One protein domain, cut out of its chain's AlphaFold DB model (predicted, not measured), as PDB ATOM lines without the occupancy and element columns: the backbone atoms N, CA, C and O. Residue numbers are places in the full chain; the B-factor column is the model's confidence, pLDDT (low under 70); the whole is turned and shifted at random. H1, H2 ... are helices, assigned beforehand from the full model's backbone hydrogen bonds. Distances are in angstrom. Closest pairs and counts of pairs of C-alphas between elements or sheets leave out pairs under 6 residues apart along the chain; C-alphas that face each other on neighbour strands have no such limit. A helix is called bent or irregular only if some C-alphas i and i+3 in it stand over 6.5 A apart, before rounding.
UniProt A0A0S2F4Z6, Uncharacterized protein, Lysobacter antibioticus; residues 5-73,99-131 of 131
ATOM      1  N   ALA A   5     -58.551 -30.277  -8.671       70.00
ATOM      2  CA  ALA A   5     -58.427 -28.976  -8.022       70.00
ATOM      3  C   ALA A   5     -57.216 -28.931  -7.077       70.00
ATOM      4  O   ALA A   5     -56.464 -27.956  -7.104       70.00
ATOM      5  N   ALA A   6     -56.979 -30.005  -6.316       68.31
ATOM      6  CA  ALA A   6     -55.822 -30.128  -5.427       68.31
ATOM      7  C   ALA A   6     -54.499 -30.080  -6.211       68.31
ATOM      8  O   ALA A   6     -53.598 -29.315  -5.873       68.31
ATOM      9  N   ILE A   7     -54.440 -30.784  -7.347       76.81
ATOM     10  CA  ILE A   7     -53.259 -30.811  -8.227       76.81
ATOM     11  C   ILE A   7     -52.917 -29.414  -8.754       76.81
ATOM     12  O   ILE A   7     -51.747 -29.072  -8.889       76.81
ATOM     13  N   ARG A   8     -53.921 -28.579  -9.053       79.00
ATOM     14  CA  ARG A   8     -53.682 -27.206  -9.533       79.00
ATOM     15  C   ARG A   8     -53.062 -26.319  -8.460       79.00
ATOM     16  O   ARG A   8     -52.204 -25.508  -8.793       79.00
ATOM     17  N   VAL A   9     -53.486 -26.471  -7.206       82.06
ATOM     18  CA  VAL A   9     -52.944 -25.707  -6.072       82.06
ATOM     19  C   VAL A   9     -51.485 -26.087  -5.824       82.06
ATOM     20  O   VAL A   9     -50.625 -25.215  -5.720       82.06
ATOM     21  N   GLU A  10     -51.198 -27.386  -5.812       84.19
ATOM     22  CA  GLU A  10     -49.848 -27.938  -5.658       84.19
ATOM     23  C   GLU A  10     -48.921 -27.538  -6.817       84.19
ATOM     24  O   GLU A  10     -47.771 -27.134  -6.613       84.19
ATOM     25  N   TYR A  11     -49.437 -27.578  -8.046       86.06
ATOM     26  CA  TYR A  11     -48.719 -27.147  -9.242       86.06
ATOM     27  C   TYR A  11     -48.384 -25.648  -9.208       86.06
ATOM     28  O   TYR A  11     -47.245 -25.271  -9.489       86.06
ATOM     29  N   ASP A  12     -49.337 -24.790  -8.829       86.00
ATOM     30  CA  ASP A  12     -49.108 -23.341  -8.709       86.00
ATOM     31  C   ASP A  12     -48.085 -23.026  -7.609       86.00
ATOM     32  O   ASP A  12     -47.170 -22.227  -7.818       86.00
ATOM     33  N   ALA A  13     -48.173 -23.704  -6.460       85.31
ATOM     34  CA  ALA A  13     -47.192 -23.575  -5.384       85.31
ATOM     35  C   ALA A  13     -45.781 -23.968  -5.853       85.31
ATOM     36  O   ALA A  13     -44.814 -23.243  -5.601       85.31
ATOM     37  N   THR A  14     -45.676 -25.070  -6.599       88.00
ATOM     38  CA  THR A  14     -44.413 -25.544  -7.182       88.00
ATOM     39  C   THR A  14     -43.835 -24.527  -8.158       88.00
ATOM     40  O   THR A  14     -42.652 -24.194  -8.073       88.00
ATOM     41  N   LEU A  15     -44.668 -23.967  -9.038       87.25
ATOM     42  CA  LEU A  15     -44.249 -22.955 -10.006       87.25
ATOM     43  C   LEU A  15     -43.745 -21.677  -9.319       87.25
ATOM     44  O   LEU A  15     -42.729 -21.109  -9.732       87.25
ATOM     45  N   ARG A  16     -44.425 -21.233  -8.254       86.12
ATOM     46  CA  ARG A  16     -44.006 -20.070  -7.456       86.12
ATOM     47  C   ARG A  16     -42.656 -20.301  -6.793       86.12
ATOM     48  O   ARG A  16     -41.793 -19.427  -6.877       86.12
ATOM     49  N   LEU A  17     -42.453 -21.467  -6.180       85.94
ATOM     50  CA  LEU A  17     -41.187 -21.795  -5.529       85.94
ATOM     51  C   LEU A  17     -40.048 -21.950  -6.547       85.94
ATOM     52  O   LEU A  17     -38.975 -21.385  -6.350       85.94
ATOM     53  N   ALA A  18     -40.287 -22.632  -7.672       86.06
ATOM     54  CA  ALA A  18     -39.310 -22.754  -8.754       86.06
ATOM     55  C   ALA A  18     -38.917 -21.375  -9.312       86.06
ATOM     56  O   ALA A  18     -37.734 -21.074  -9.483       86.06
ATOM     57  N   SER A  19     -39.901 -20.494  -9.517       84.12
ATOM     58  CA  SER A  19     -39.655 -19.111  -9.944       84.12
ATOM     59  C   SER A  19     -38.824 -18.349  -8.910       84.12
ATOM     60  O   SER A  19     -37.824 -17.726  -9.268       84.12
ATOM     61  N   PHE A  20     -39.171 -18.454  -7.625       85.31
ATOM     62  CA  PHE A  20     -38.417 -17.843  -6.530       85.31
ATOM     63  C   PHE A  20     -36.957 -18.317  -6.506       85.31
ATOM     64  O   PHE A  20     -36.046 -17.486  -6.459       85.31
ATOM     65  N   ILE A  21     -36.715 -19.625  -6.604       84.81
ATOM     66  CA  ILE A  21     -35.364 -20.197  -6.619       84.81
ATOM     67  C   ILE A  21     -34.591 -19.702  -7.846       84.81
ATOM     68  O   ILE A  21     -33.452 -19.263  -7.707       84.81
ATOM     69  N   SER A  22     -35.208 -19.679  -9.031       79.00
ATOM     70  CA  SER A  22     -34.544 -19.217 -10.260       79.00
ATOM     71  C   SER A  22     -34.081 -17.752 -10.186       79.00
ATOM     72  O   SER A  22     -33.031 -17.396 -10.726       79.00
ATOM     73  N   VAL A  23     -34.827 -16.903  -9.470       79.38
ATOM     74  CA  VAL A  23     -34.528 -15.472  -9.306       79.38
ATOM     75  C   VAL A  23     -33.556 -15.209  -8.157       79.38
ATOM     76  O   VAL A  23     -32.796 -14.245  -8.223       79.38
ATOM     77  N   ASN A  24     -33.541 -16.029  -7.109       79.19
ATOM     78  CA  ASN A  24     -32.733 -15.766  -5.912       79.19
ATOM     79  C   ASN A  24     -31.437 -16.587  -5.856       79.19
ATOM     80  O   ASN A  24     -30.473 -16.169  -5.219       79.19
ATOM     81  N   CYS A  25     -31.359 -17.703  -6.578       75.50
ATOM     82  CA  CYS A  25     -30.184 -18.563  -6.611       75.50
ATOM     83  C   CYS A  25     -29.151 -18.074  -7.639       75.50
ATOM     84  O   CYS A  25     -29.342 -18.186  -8.852       75.50
ATOM     85  N   SER A  26     -28.017 -17.557  -7.165       68.00
ATOM     86  CA  SER A  26     -26.900 -17.119  -8.018       68.00
ATOM     87  C   SER A  26     -26.269 -18.259  -8.828       68.00
ATOM     88  O   SER A  26     -25.804 -18.008  -9.938       68.00
ATOM     89  N   LEU A  27     -26.315 -19.503  -8.332       66.88
ATOM     90  CA  LEU A  27     -25.798 -20.691  -9.029       66.88
ATOM     91  C   LEU A  27     -26.565 -20.989 -10.327       66.88
ATOM     92  O   LEU A  27     -25.990 -21.474 -11.296       66.88
ATOM     93  N   ILE A  28     -27.855 -20.654 -10.360       65.06
ATOM     94  CA  ILE A  28     -28.739 -20.897 -11.505       65.06
ATOM     95  C   ILE A  28     -28.660 -19.745 -12.520       65.06
ATOM     96  O   ILE A  28     -28.736 -19.965 -13.729       65.06
ATOM     97  N   LYS A  29     -28.422 -18.510 -12.053       58.25
ATOM     98  CA  LYS A  29     -28.275 -17.317 -12.911       58.25
ATOM     99  C   LYS A  29     -27.105 -17.389 -13.898       58.25
ATOM    100  O   LYS A  29     -27.124 -16.676 -14.897       58.25
ATOM    101  N   GLY A  30     -26.094 -18.219 -13.630       52.53
ATOM    102  CA  GLY A  30     -24.907 -18.365 -14.481       52.53
ATOM    103  C   GLY A  30     -25.116 -19.195 -15.754       52.53
ATOM    104  O   GLY A  30     -24.218 -19.244 -16.594       52.53
ATOM    105  N   VAL A  31     -26.270 -19.850 -15.924       57.12
ATOM    106  CA  VAL A  31     -26.520 -20.732 -17.073       57.12
ATOM    107  C   VAL A  31     -26.973 -19.902 -18.291       57.12
ATOM    108  O   VAL A  31     -28.017 -19.251 -18.238       57.12
ATOM    109  N   PRO A  32     -26.261 -19.935 -19.437       52.03
ATOM    110  CA  PRO A  32     -26.514 -19.052 -20.589       52.03
ATOM    111  C   PRO A  32     -27.863 -19.271 -21.313       52.03
ATOM    112  O   PRO A  32     -28.170 -18.563 -22.271       52.03
ATOM    113  N   LYS A  33     -28.702 -20.213 -20.856       52.28
ATOM    114  CA  LYS A  33     -30.068 -20.465 -21.357       52.28
ATOM    115  C   LYS A  33     -31.170 -20.168 -20.329       52.28
ATOM    116  O   LYS A  33     -32.302 -20.613 -20.493       52.28
ATOM    117  N   ALA A  34     -30.884 -19.354 -19.311       52.16
ATOM    118  CA  ALA A  34     -31.752 -19.149 -18.152       52.16
ATOM    119  C   ALA A  34     -33.085 -18.391 -18.372       52.16
ATOM    120  O   ALA A  34     -33.763 -18.034 -17.411       52.16
ATOM    121  N   LYS A  35     -33.521 -18.141 -19.613       53.50
ATOM    122  CA  LYS A  35     -34.780 -17.409 -19.859       53.50
ATOM    123  C   LYS A  35     -36.045 -18.185 -19.450       53.50
ATOM    124  O   LYS A  35     -37.097 -17.568 -19.381       53.50
ATOM    125  N   ASN A  36     -35.945 -19.489 -19.161       55.06
ATOM    126  CA  ASN A  36     -37.064 -20.351 -18.747       55.06
ATOM    127  C   ASN A  36     -36.675 -21.392 -17.667       55.06
ATOM    128  O   ASN A  36     -37.242 -22.481 -17.649       55.06
ATOM    129  N   VAL A  37     -35.730 -21.100 -16.757       58.12
ATOM    130  CA  VAL A  37     -35.274 -22.105 -15.755       58.12
ATOM    131  C   VAL A  37     -36.401 -22.561 -14.822       58.12
ATOM    132  O   VAL A  37     -36.416 -23.707 -14.396       58.12
ATOM    133  N   ALA A  38     -37.402 -21.714 -14.564       54.03
ATOM    134  CA  ALA A  38     -38.594 -22.100 -13.800       54.03
ATOM    135  C   ALA A  38     -39.350 -23.306 -14.405       54.03
ATOM    136  O   ALA A  38     -40.016 -24.030 -13.671       54.03
ATOM    137  N   ASN A  39     -39.207 -23.538 -15.718       54.00
ATOM    138  CA  ASN A  39     -39.779 -24.669 -16.455       54.00
ATOM    139  C   ASN A  39     -38.758 -25.778 -16.747       54.00
ATOM    140  O   ASN A  39     -39.081 -26.731 -17.459       54.00
ATOM    141  N   GLU A  40     -37.523 -25.679 -16.248       68.44
ATOM    142  CA  GLU A  40     -36.620 -26.822 -16.303       68.44
ATOM    143  C   GLU A  40     -37.179 -27.912 -15.394       68.44
ATOM    144  O   GLU A  40     -37.347 -27.711 -14.190       68.44
ATOM    145  N   SER A  41     -37.462 -29.079 -15.977       72.00
ATOM    146  CA  SER A  41     -38.092 -30.207 -15.283       72.00
ATOM    147  C   SER A  41     -37.374 -30.573 -13.983       72.00
ATOM    148  O   SER A  41     -38.017 -30.987 -13.026       72.00
ATOM    149  N   ALA A  42     -36.053 -30.373 -13.928       77.00
ATOM    150  CA  ALA A  42     -35.247 -30.596 -12.734       77.00
ATOM    151  C   ALA A  42     -35.526 -29.573 -11.620       77.00
ATOM    152  O   ALA A  42     -35.699 -29.970 -10.469       77.00
ATOM    153  N   LEU A  43     -35.620 -28.276 -11.939       80.88
ATOM    154  CA  LEU A  43     -35.939 -27.244 -10.946       80.88
ATOM    155  C   LEU A  43     -37.381 -27.378 -10.457       80.88
ATOM    156  O   LEU A  43     -37.647 -27.229  -9.266       80.88
ATOM    157  N   PHE A  44     -38.298 -27.697 -11.368       82.25
ATOM    158  CA  PHE A  44     -39.695 -27.934 -11.030       82.25
ATOM    159  C   PHE A  44     -39.851 -29.164 -10.124       82.25
ATOM    160  O   PHE A  44     -40.523 -29.092  -9.097       82.25
ATOM    161  N   ALA A  45     -39.169 -30.271 -10.443       84.62
ATOM    162  CA  ALA A  45     -39.145 -31.463  -9.595       84.62
ATOM    163  C   ALA A  45     -38.514 -31.180  -8.224       84.62
ATOM    164  O   ALA A  45     -39.050 -31.607  -7.204       84.62
ATOM    165  N   PHE A  46     -37.419 -30.419  -8.181       86.00
ATOM    166  CA  PHE A  46     -36.789 -30.017  -6.926       86.00
ATOM    167  C   PHE A  46     -37.724 -29.162  -6.061       86.00
ATOM    168  O   PHE A  46     -37.890 -29.444  -4.877       86.00
ATOM    169  N   ALA A  47     -38.396 -28.169  -6.650       87.25
ATOM    170  CA  ALA A  47     -39.382 -27.349  -5.951       87.25
ATOM    171  C   ALA A  47     -40.562 -28.188  -5.422       87.25
ATOM    172  O   ALA A  47     -40.988 -27.991  -4.284       87.25
ATOM    173  N   ALA A  48     -41.047 -29.156  -6.206       88.50
ATOM    174  CA  ALA A  48     -42.125 -30.052  -5.790       88.50
ATOM    175  C   ALA A  48     -41.703 -30.934  -4.607       88.50
ATOM    176  O   ALA A  48     -42.450 -31.071  -3.641       88.50
ATOM    177  N   LEU A  49     -40.488 -31.492  -4.645       90.56
ATOM    178  CA  LEU A  49     -39.933 -32.278  -3.540       90.56
ATOM    179  C   LEU A  49     -39.782 -31.432  -2.275       90.56
ATOM    180  O   LEU A  49     -40.155 -31.875  -1.190       90.56
ATOM    181  N   LEU A  50     -39.282 -30.204  -2.408       90.06
ATOM    182  CA  LEU A  50     -39.086 -29.317  -1.268       90.06
ATOM    183  C   LEU A  50     -40.417 -28.932  -0.612       90.06
ATOM    184  O   LEU A  50     -40.517 -28.930   0.616       90.06
ATOM    185  N   LEU A  51     -41.447 -28.661  -1.417       89.50
ATOM    186  CA  LEU A  51     -42.808 -28.446  -0.927       89.50
ATOM    187  C   LEU A  51     -43.365 -29.701  -0.270       89.50
ATOM    188  O   LEU A  51     -43.899 -29.603   0.827       89.50
ATOM    189  N   HIS A  52     -43.191 -30.870  -0.884       89.81
ATOM    190  CA  HIS A  52     -43.693 -32.129  -0.345       89.81
ATOM    191  C   HIS A  52     -43.135 -32.423   1.053       89.81
ATOM    192  O   HIS A  52     -43.899 -32.677   1.983       89.81
ATOM    193  N   VAL A  53     -41.816 -32.312   1.236       90.81
ATOM    194  CA  VAL A  53     -41.184 -32.524   2.551       90.81
ATOM    195  C   VAL A  53     -41.598 -31.427   3.538       90.81
ATOM    196  O   VAL A  53     -41.570 -31.643   4.749       90.81
ATOM    197  N   SER A  54     -41.979 -30.242   3.050       89.94
ATOM    198  CA  SER A  54     -42.432 -29.091   3.853       89.94
ATOM    199  C   SER A  54     -43.950 -29.032   4.028       89.94
ATOM    200  O   SER A  54     -44.483 -27.961   4.316       89.94
ATOM    201  N   GLU A  55     -44.648 -30.155   3.831       91.00
ATOM    202  CA  GLU A  55     -46.108 -30.256   3.975       91.00
ATOM    203  C   GLU A  55     -46.863 -29.205   3.138       91.00
ATOM    204  O   GLU A  55     -47.882 -28.653   3.550       91.00
ATOM    205  N   TRP A  56     -46.328 -28.889   1.956       88.56
ATOM    206  CA  TRP A  56     -46.816 -27.869   1.023       88.56
ATOM    207  C   TRP A  56     -46.848 -26.434   1.576       88.56
ATOM    208  O   TRP A  56     -47.451 -25.541   0.975       88.56
ATOM    209  N   ASN A  57     -46.147 -26.165   2.680       89.88
ATOM    210  CA  ASN A  57     -45.973 -24.820   3.211       89.88
ATOM    211  C   ASN A  57     -44.842 -24.086   2.473       89.88
ATOM    212  O   ASN A  57     -43.665 -24.428   2.596       89.88
ATOM    213  N   LEU A  58     -45.204 -23.038   1.728       88.25
ATOM    214  CA  LEU A  58     -44.257 -22.265   0.922       88.25
ATOM    215  C   LEU A  58     -43.182 -21.564   1.768       88.25
ATOM    216  O   LEU A  58     -42.027 -21.528   1.357       88.25
ATOM    217  N   GLY A  59     -43.543 -21.020   2.934       87.44
ATOM    218  CA  GLY A  59     -42.595 -20.342   3.823       87.44
ATOM    219  C   GLY A  59     -41.556 -21.315   4.370       87.44
ATOM    220  O   GLY A  59     -40.362 -21.107   4.185       87.44
ATOM    221  N   ALA A  60     -42.019 -22.445   4.911       89.06
ATOM    222  CA  ALA A  60     -41.138 -23.500   5.411       89.06
ATOM    223  C   ALA A  60     -40.237 -24.086   4.307       89.06
ATOM    224  O   ALA A  60     -39.082 -24.423   4.564       89.06
ATOM    225  N   ALA A  61     -40.737 -24.184   3.070       90.00
ATOM    226  CA  ALA A  61     -39.931 -24.608   1.930       90.00
ATOM    227  C   ALA A  61     -38.841 -23.580   1.580       90.00
ATOM    228  O   ALA A  61     -37.711 -23.968   1.295       90.00
ATOM    229  N   ILE A  62     -39.142 -22.279   1.629       88.25
ATOM    230  CA  ILE A  62     -38.146 -21.218   1.410       88.25
ATOM    231  C   ILE A  62     -37.079 -21.232   2.511       88.25
ATOM    232  O   ILE A  62     -35.895 -21.144   2.190       88.25
ATOM    233  N   ASP A  63     -37.476 -21.390   3.774       87.69
ATOM    234  CA  ASP A  63     -36.538 -21.450   4.902       87.69
ATOM    235  C   ASP A  63     -35.593 -22.648   4.762       87.69
ATOM    236  O   ASP A  63     -34.376 -22.495   4.813       87.69
ATOM    237  N   ARG A  64     -36.127 -23.831   4.434       86.19
ATOM    238  CA  ARG A  64     -35.303 -25.022   4.168       86.19
ATOM    239  C   ARG A  64     -34.410 -24.873   2.948       86.19
ATOM    240  O   ARG A  64     -33.291 -25.377   2.943       86.19
ATOM    241  N   PHE A  65     -34.881 -24.195   1.903       86.31
ATOM    242  CA  PHE A  65     -34.028 -23.857   0.770       86.31
ATOM    243  C   PHE A  65     -32.864 -22.965   1.214       86.31
ATOM    244  O   PHE A  65     -31.726 -23.208   0.819       86.31
ATOM    245  N   ALA A  66     -33.129 -21.957   2.047       85.56
ATOM    246  CA  ALA A  66     -32.093 -21.090   2.591       85.56
ATOM    247  C   ALA A  66     -31.102 -21.873   3.467       85.56
ATOM    248  O   ALA A  66     -29.897 -21.673   3.318       85.56
ATOM    249  N   ASP A  67     -31.575 -22.808   4.292       84.88
ATOM    250  CA  ASP A  67     -30.721 -23.702   5.083       84.88
ATOM    251  C   ASP A  67     -29.811 -24.543   4.180       84.88
ATOM    252  O   ASP A  67     -28.597 -24.513   4.345       84.88
ATOM    253  N   ILE A  68     -30.352 -25.196   3.143       82.19
ATOM    254  CA  ILE A  68     -29.559 -25.977   2.169       82.19
ATOM    255  C   ILE A  68     -28.481 -25.113   1.497       82.19
ATOM    256  O   ILE A  68     -27.372 -25.574   1.237       82.19
ATOM    257  N   MET A  69     -28.796 -23.850   1.208       78.75
ATOM    258  CA  MET A  69     -27.872 -22.922   0.546       78.75
ATOM    259  C   MET A  69     -26.841 -22.312   1.505       78.75
ATOM    260  O   MET A  69     -25.781 -21.863   1.064       78.75
ATOM    261  N   THR A  70     -27.153 -22.255   2.799       73.50
ATOM    262  CA  THR A  70     -26.279 -21.709   3.847       73.50
ATOM    263  C   THR A  70     -25.500 -22.783   4.587       73.50
ATOM    264  O   THR A  70     -24.546 -22.429   5.289       73.50
ATOM    265  N   ASP A  71     -25.843 -24.060   4.399       63.22
ATOM    266  CA  ASP A  71     -25.145 -25.194   4.981       63.22
ATOM    267  C   ASP A  71     -23.720 -25.303   4.417       63.22
ATOM    268  O   ASP A  71     -23.404 -26.001   3.454       63.22
ATOM    269  N   LYS A  72     -22.828 -24.548   5.059       52.72
ATOM    270  CA  LYS A  72     -21.376 -24.574   4.881       52.72
ATOM    271  C   LYS A  72     -20.736 -25.795   5.550       52.72
ATOM    272  O   LYS A  72     -19.509 -25.856   5.615       52.72
ATOM    273  N   SER A  73     -21.529 -26.735   6.073       47.34
ATOM    274  CA  SER A  73     -21.023 -27.959   6.706       47.34
ATOM    275  C   SER A  73     -20.614 -29.020   5.686       47.34
ATOM    276  O   SER A  73     -19.952 -29.990   6.052       47.34
ATOM    277  N   LEU A  99     -28.495 -52.454  -4.212       70.44
ATOM    278  CA  LEU A  99     -29.003 -52.397  -5.585       70.44
ATOM    279  C   LEU A  99     -28.703 -53.702  -6.343       70.44
ATOM    280  O   LEU A  99     -29.580 -54.252  -7.013       70.44
ATOM    281  N   LYS A 100     -27.500 -54.267  -6.170       74.25
ATOM    282  CA  LYS A 100     -27.144 -55.588  -6.714       74.25
ATOM    283  C   LYS A 100     -27.964 -56.716  -6.106       74.25
ATOM    284  O   LYS A 100     -28.360 -57.627  -6.833       74.25
ATOM    285  N   ARG A 101     -28.263 -56.651  -4.807       76.88
ATOM    286  CA  ARG A 101     -29.123 -57.627  -4.129       76.88
ATOM    287  C   ARG A 101     -30.553 -57.580  -4.665       76.88
ATOM    288  O   ARG A 101     -31.137 -58.631  -4.910       76.88
ATOM    289  N   LEU A 102     -31.085 -56.380  -4.900       72.19
ATOM    290  CA  LEU A 102     -32.403 -56.175  -5.506       72.19
ATOM    291  C   LEU A 102     -32.445 -56.657  -6.962       72.19
ATOM    292  O   LEU A 102     -33.410 -57.302  -7.358       72.19
ATOM    293  N   GLN A 103     -31.385 -56.412  -7.737       67.44
ATOM    294  CA  GLN A 103     -31.264 -56.880  -9.123       67.44
ATOM    295  C   GLN A 103     -31.143 -58.413  -9.223       67.44
ATOM    296  O   GLN A 103     -31.567 -58.998 -10.216       67.44
ATOM    297  N   ALA A 104     -30.587 -59.068  -8.200       68.94
ATOM    298  CA  ALA A 104     -30.487 -60.526  -8.116       68.94
ATOM    299  C   ALA A 104     -31.811 -61.218  -7.732       68.94
ATOM    300  O   ALA A 104     -31.892 -62.446  -7.781       68.94
ATOM    301  N   LEU A 105     -32.854 -60.463  -7.358       72.31
ATOM    302  CA  LEU A 105     -34.190 -61.018  -7.154       72.31
ATOM    303  C   LEU A 105     -34.806 -61.372  -8.515       72.31
ATOM    304  O   LEU A 105     -34.941 -60.527  -9.402       72.31
ATOM    305  N   SER A 106     -35.205 -62.635  -8.667       56.00
ATOM    306  CA  SER A 106     -35.875 -63.157  -9.858       56.00
ATOM    307  C   SER A 106     -37.235 -62.474 -10.040       56.00
ATOM    308  O   SER A 106     -38.233 -62.867  -9.435       56.00
ATOM    309  N   GLY A 107     -37.246 -61.413 -10.839       60.22
ATOM    310  CA  GLY A 107     -38.405 -60.552 -11.073       60.22
ATOM    311  C   GLY A 107     -38.046 -59.278 -11.836       60.22
ATOM    312  O   GLY A 107     -38.893 -58.736 -12.543       60.22
ATOM    313  N   PHE A 108     -36.784 -58.843 -11.780       50.75
ATOM    314  CA  PHE A 108     -36.269 -57.825 -12.690       50.75
ATOM    315  C   PHE A 108     -35.800 -58.480 -13.986       50.75
ATOM    316  O   PHE A 108     -34.885 -59.299 -14.005       50.75
ATOM    317  N   TYR A 109     -36.474 -58.134 -15.079       48.62
ATOM    318  CA  TYR A 109     -36.146 -58.589 -16.421       48.62
ATOM    319  C   TYR A 109     -34.780 -58.008 -16.825       48.62
ATOM    320  O   TYR A 109     -34.685 -56.869 -17.269       48.62
ATOM    321  N   THR A 110     -33.705 -58.777 -16.665       53.09
ATOM    322  CA  THR A 110     -32.396 -58.509 -17.289       53.09
ATOM    323  C   THR A 110     -32.376 -59.086 -18.702       53.09
ATOM    324  O   THR A 110     -31.570 -59.955 -19.027       53.09
ATOM    325  N   GLY A 111     -33.327 -58.647 -19.525       51.94
ATOM    326  CA  GLY A 111     -33.196 -58.749 -20.972       51.94
ATOM    327  C   GLY A 111     -32.373 -57.562 -21.447       51.94
ATOM    328  O   GLY A 111     -32.605 -56.444 -20.990       51.94
ATOM    329  N   ASP A 112     -31.400 -57.811 -22.315       51.50
ATOM    330  CA  ASP A 112     -30.693 -56.763 -23.043       51.50
ATOM    331  C   ASP A 112     -31.745 -55.935 -23.799       51.50
ATOM    332  O   ASP A 112     -32.384 -56.431 -24.728       51.50
ATOM    333  N   PHE A 113     -32.035 -54.724 -23.317       52.53
ATOM    334  CA  PHE A 113     -32.950 -53.818 -24.002       52.53
ATOM    335  C   PHE A 113     -32.190 -53.240 -25.187       52.53
ATOM    336  O   PHE A 113     -31.566 -52.179 -25.080       52.53
ATOM    337  N   ASP A 114     -32.281 -53.915 -26.329       59.00
ATOM    338  CA  ASP A 114     -31.941 -53.298 -27.603       59.00
ATOM    339  C   ASP A 114     -33.048 -52.287 -27.936       59.00
ATOM    340  O   ASP A 114     -34.014 -52.530 -28.663       59.00
ATOM    341  N   THR A 115     -32.941 -51.138 -27.266       63.00
ATOM    342  CA  THR A 115     -33.966 -50.095 -27.126       63.00
ATOM    343  C   THR A 115     -34.513 -49.659 -28.479       63.00
ATOM    344  O   THR A 115     -35.667 -49.257 -28.590       63.00
ATOM    345  N   ARG A 116     -33.700 -49.760 -29.530       62.66
ATOM    346  CA  ARG A 116     -34.061 -49.317 -30.871       62.66
ATOM    347  C   ARG A 116     -35.071 -50.239 -31.553       62.66
ATOM    348  O   ARG A 116     -36.021 -49.745 -32.153       62.66
ATOM    349  N   GLU A 117     -34.895 -51.551 -31.439       68.25
ATOM    350  CA  GLU A 117     -35.790 -52.530 -32.067       68.25
ATOM    351  C   GLU A 117     -37.140 -52.597 -31.347       68.25
ATOM    352  O   GLU A 117     -38.194 -52.695 -31.985       68.25
ATOM    353  N   ASP A 118     -37.127 -52.464 -30.021       64.56
ATOM    354  CA  ASP A 118     -38.350 -52.471 -29.220       64.56
ATOM    355  C   ASP A 118     -39.187 -51.201 -29.430       64.56
ATOM    356  O   ASP A 118     -40.412 -51.296 -29.556       64.56
ATOM    357  N   ILE A 119     -38.551 -50.032 -29.586       70.62
ATOM    358  CA  ILE A 119     -39.240 -48.781 -29.948       70.62
ATOM    359  C   ILE A 119     -39.904 -48.904 -31.327       70.62
ATOM    360  O   ILE A 119     -41.075 -48.557 -31.479       70.62
ATOM    361  N   LEU A 120     -39.202 -49.466 -32.318       78.12
ATOM    362  CA  LEU A 120     -39.735 -49.643 -33.676       78.12
ATOM    363  C   LEU A 120     -40.897 -50.643 -33.739       78.12
ATOM    364  O   LEU A 120     -41.797 -50.506 -34.576       78.12
ATOM    365  N   LYS A 121     -40.894 -51.667 -32.878       75.62
ATOM    366  CA  LYS A 121     -42.031 -52.588 -32.738       75.62
ATOM    367  C   LYS A 121     -43.229 -51.899 -32.090       75.62
ATOM    368  O   LYS A 121     -44.349 -52.085 -32.569       75.62
ATOM    369  N   LEU A 122     -43.000 -51.098 -31.050       77.19
ATOM    370  CA  LEU A 122     -44.054 -50.349 -30.364       77.19
ATOM    371  C   LEU A 122     -44.719 -49.323 -31.288       77.19
ATOM    372  O   LEU A 122     -45.946 -49.240 -31.326       77.19
ATOM    373  N   GLU A 123     -43.929 -48.597 -32.076       78.81
ATOM    374  CA  GLU A 123     -44.433 -47.612 -33.036       78.81
ATOM    375  C   GLU A 123     -45.312 -48.272 -34.109       78.81
ATOM    376  O   GLU A 123     -46.434 -47.828 -34.357       78.81
ATOM    377  N   ARG A 124     -44.875 -49.414 -34.658       80.06
ATOM    378  CA  ARG A 124     -45.680 -50.202 -35.607       80.06
ATOM    379  C   ARG A 124     -46.998 -50.690 -35.007       80.06
ATOM    380  O   ARG A 124     -48.026 -50.657 -35.681       80.06
ATOM    381  N   GLN A 125     -46.979 -51.142 -33.756       76.75
ATOM    382  CA  GLN A 125     -48.190 -51.593 -33.065       76.75
ATOM    383  C   GLN A 125     -49.164 -50.448 -32.790       76.75
ATOM    384  O   GLN A 125     -50.376 -50.648 -32.882       76.75
ATOM    385  N   LEU A 126     -48.654 -49.258 -32.470       79.25
ATOM    386  CA  LEU A 126     -49.479 -48.065 -32.296       79.25
ATOM    387  C   LEU A 126     -50.096 -47.644 -33.630       79.25
ATOM    388  O   LEU A 126     -51.303 -47.432 -33.704       79.25
ATOM    389  N   GLN A 127     -49.318 -47.625 -34.708       76.44
ATOM    390  CA  GLN A 127     -49.810 -47.186 -36.010       76.44
ATOM    391  C   GLN A 127     -50.864 -48.129 -36.609       76.44
ATOM    392  O   GLN A 127     -51.823 -47.658 -37.215       76.44
ATOM    393  N   ALA A 128     -50.752 -49.437 -36.358       78.31
ATOM    394  CA  ALA A 128     -51.761 -50.425 -36.746       78.31
ATOM    395  C   ALA A 128     -53.056 -50.358 -35.913       78.31
ATOM    396  O   ALA A 128     -54.080 -50.878 -36.343       78.31
ATOM    397  N   LYS A 129     -53.022 -49.757 -34.716       69.25
ATOM    398  CA  LYS A 129     -54.212 -49.559 -33.868       69.25
ATOM    399  C   LYS A 129     -54.945 -48.246 -34.139       69.25
ATOM    400  O   LYS A 129     -56.083 -48.100 -33.703       69.25
ATOM    401  N   PHE A 130     -54.286 -47.303 -34.807       62.50
ATOM    402  CA  PHE A 130     -54.816 -45.974 -35.117       62.50
ATOM    403  C   PHE A 130     -54.900 -45.697 -36.633       62.50
ATOM    404  O   PHE A 130     -55.049 -44.541 -37.027       62.50
ATOM    405  N   SER A 131     -54.825 -46.744 -37.466       50.34
ATOM    406  CA  SER A 131     -55.256 -46.755 -38.879       50.34
ATOM    407  C   SER A 131     -56.486 -47.640 -39.022       50.34
ATOM    408  O   SER A 131     -57.336 -47.315 -39.876       50.34
TER     409      SER A 131
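This is residues 5 to 73 and 99 to 131 of the 131 residues of an uncharacterized protein of Lysobacter antibioticus (UniProt A0A0S2F4Z6). The model shows two separate pieces: a compact helical body, residues 5 to 73, in which H4 crosses the long H1 and H5 steeply and H3 packs on H1, and a thin detached arm, residues 99 to 131, with H6 and H7 joined by a bare link. The 102 printed residues include seven named helices, H1 to H7 in chain order, and no named strand: all helix. The whole is extended, with a radius of gyration of the C-alphas of 20.5 A and spans of 49 by 42 by 35 A.

H1, residues 5 to 24, is the hub, touching four helices. H2, residues 26 to 29, only just touches it, only at the corner (3 pairs within 8 A; Ser 22 and Ile 28 closest, C-alphas 6.2 A apart). H3, residues 34 to 39, touches residues 15 to 22 of H1 alone, closest at the C-alphas of Ser 19 and Ala 38, 5.0 A, at a shallow tilt of 27 degrees, opposite ways. H4, residues 41 to 53, touches H1 closest at the C-alphas of Thr 14 and Ala 48, 5.2 A, at a steep tilt of 68 degrees, only just short of perpendicular. H5, residues 58 to 70, touches H4 closest at the C-alphas of Leu 51 and Ala 61, 5.6 A. H6, residues 99 to 103, and H7, residues 115 to 129, are apart from each other and from the rest. Every O i to N i+4 pair is within hydrogen-bond range in H1, H4, H5, H6 and H7; H2 is too short for one, and irregular H3, with C-alphas 35 and 38 8.6 A apart, has 0 of 2, and 1 of 3 O i to N i+3 pairs.

H1 begins at C-alpha 5 (-58.427, -28.976, -8.022) and is 29.0 A long; H4 and H5 are each 18.2 A. H7, 21.3 A, ends at C-alpha 129 (-54.212, -49.559, -33.868).

Residues 74 to 98 are not printed; C-alphas 73 and 99 are 28.5 A apart across the cut. The H6 to H7 link is long. Mean pLDDT of the printed part is 73.8, with 37 residues under 70, among them 26 to 40 and 106 to 118.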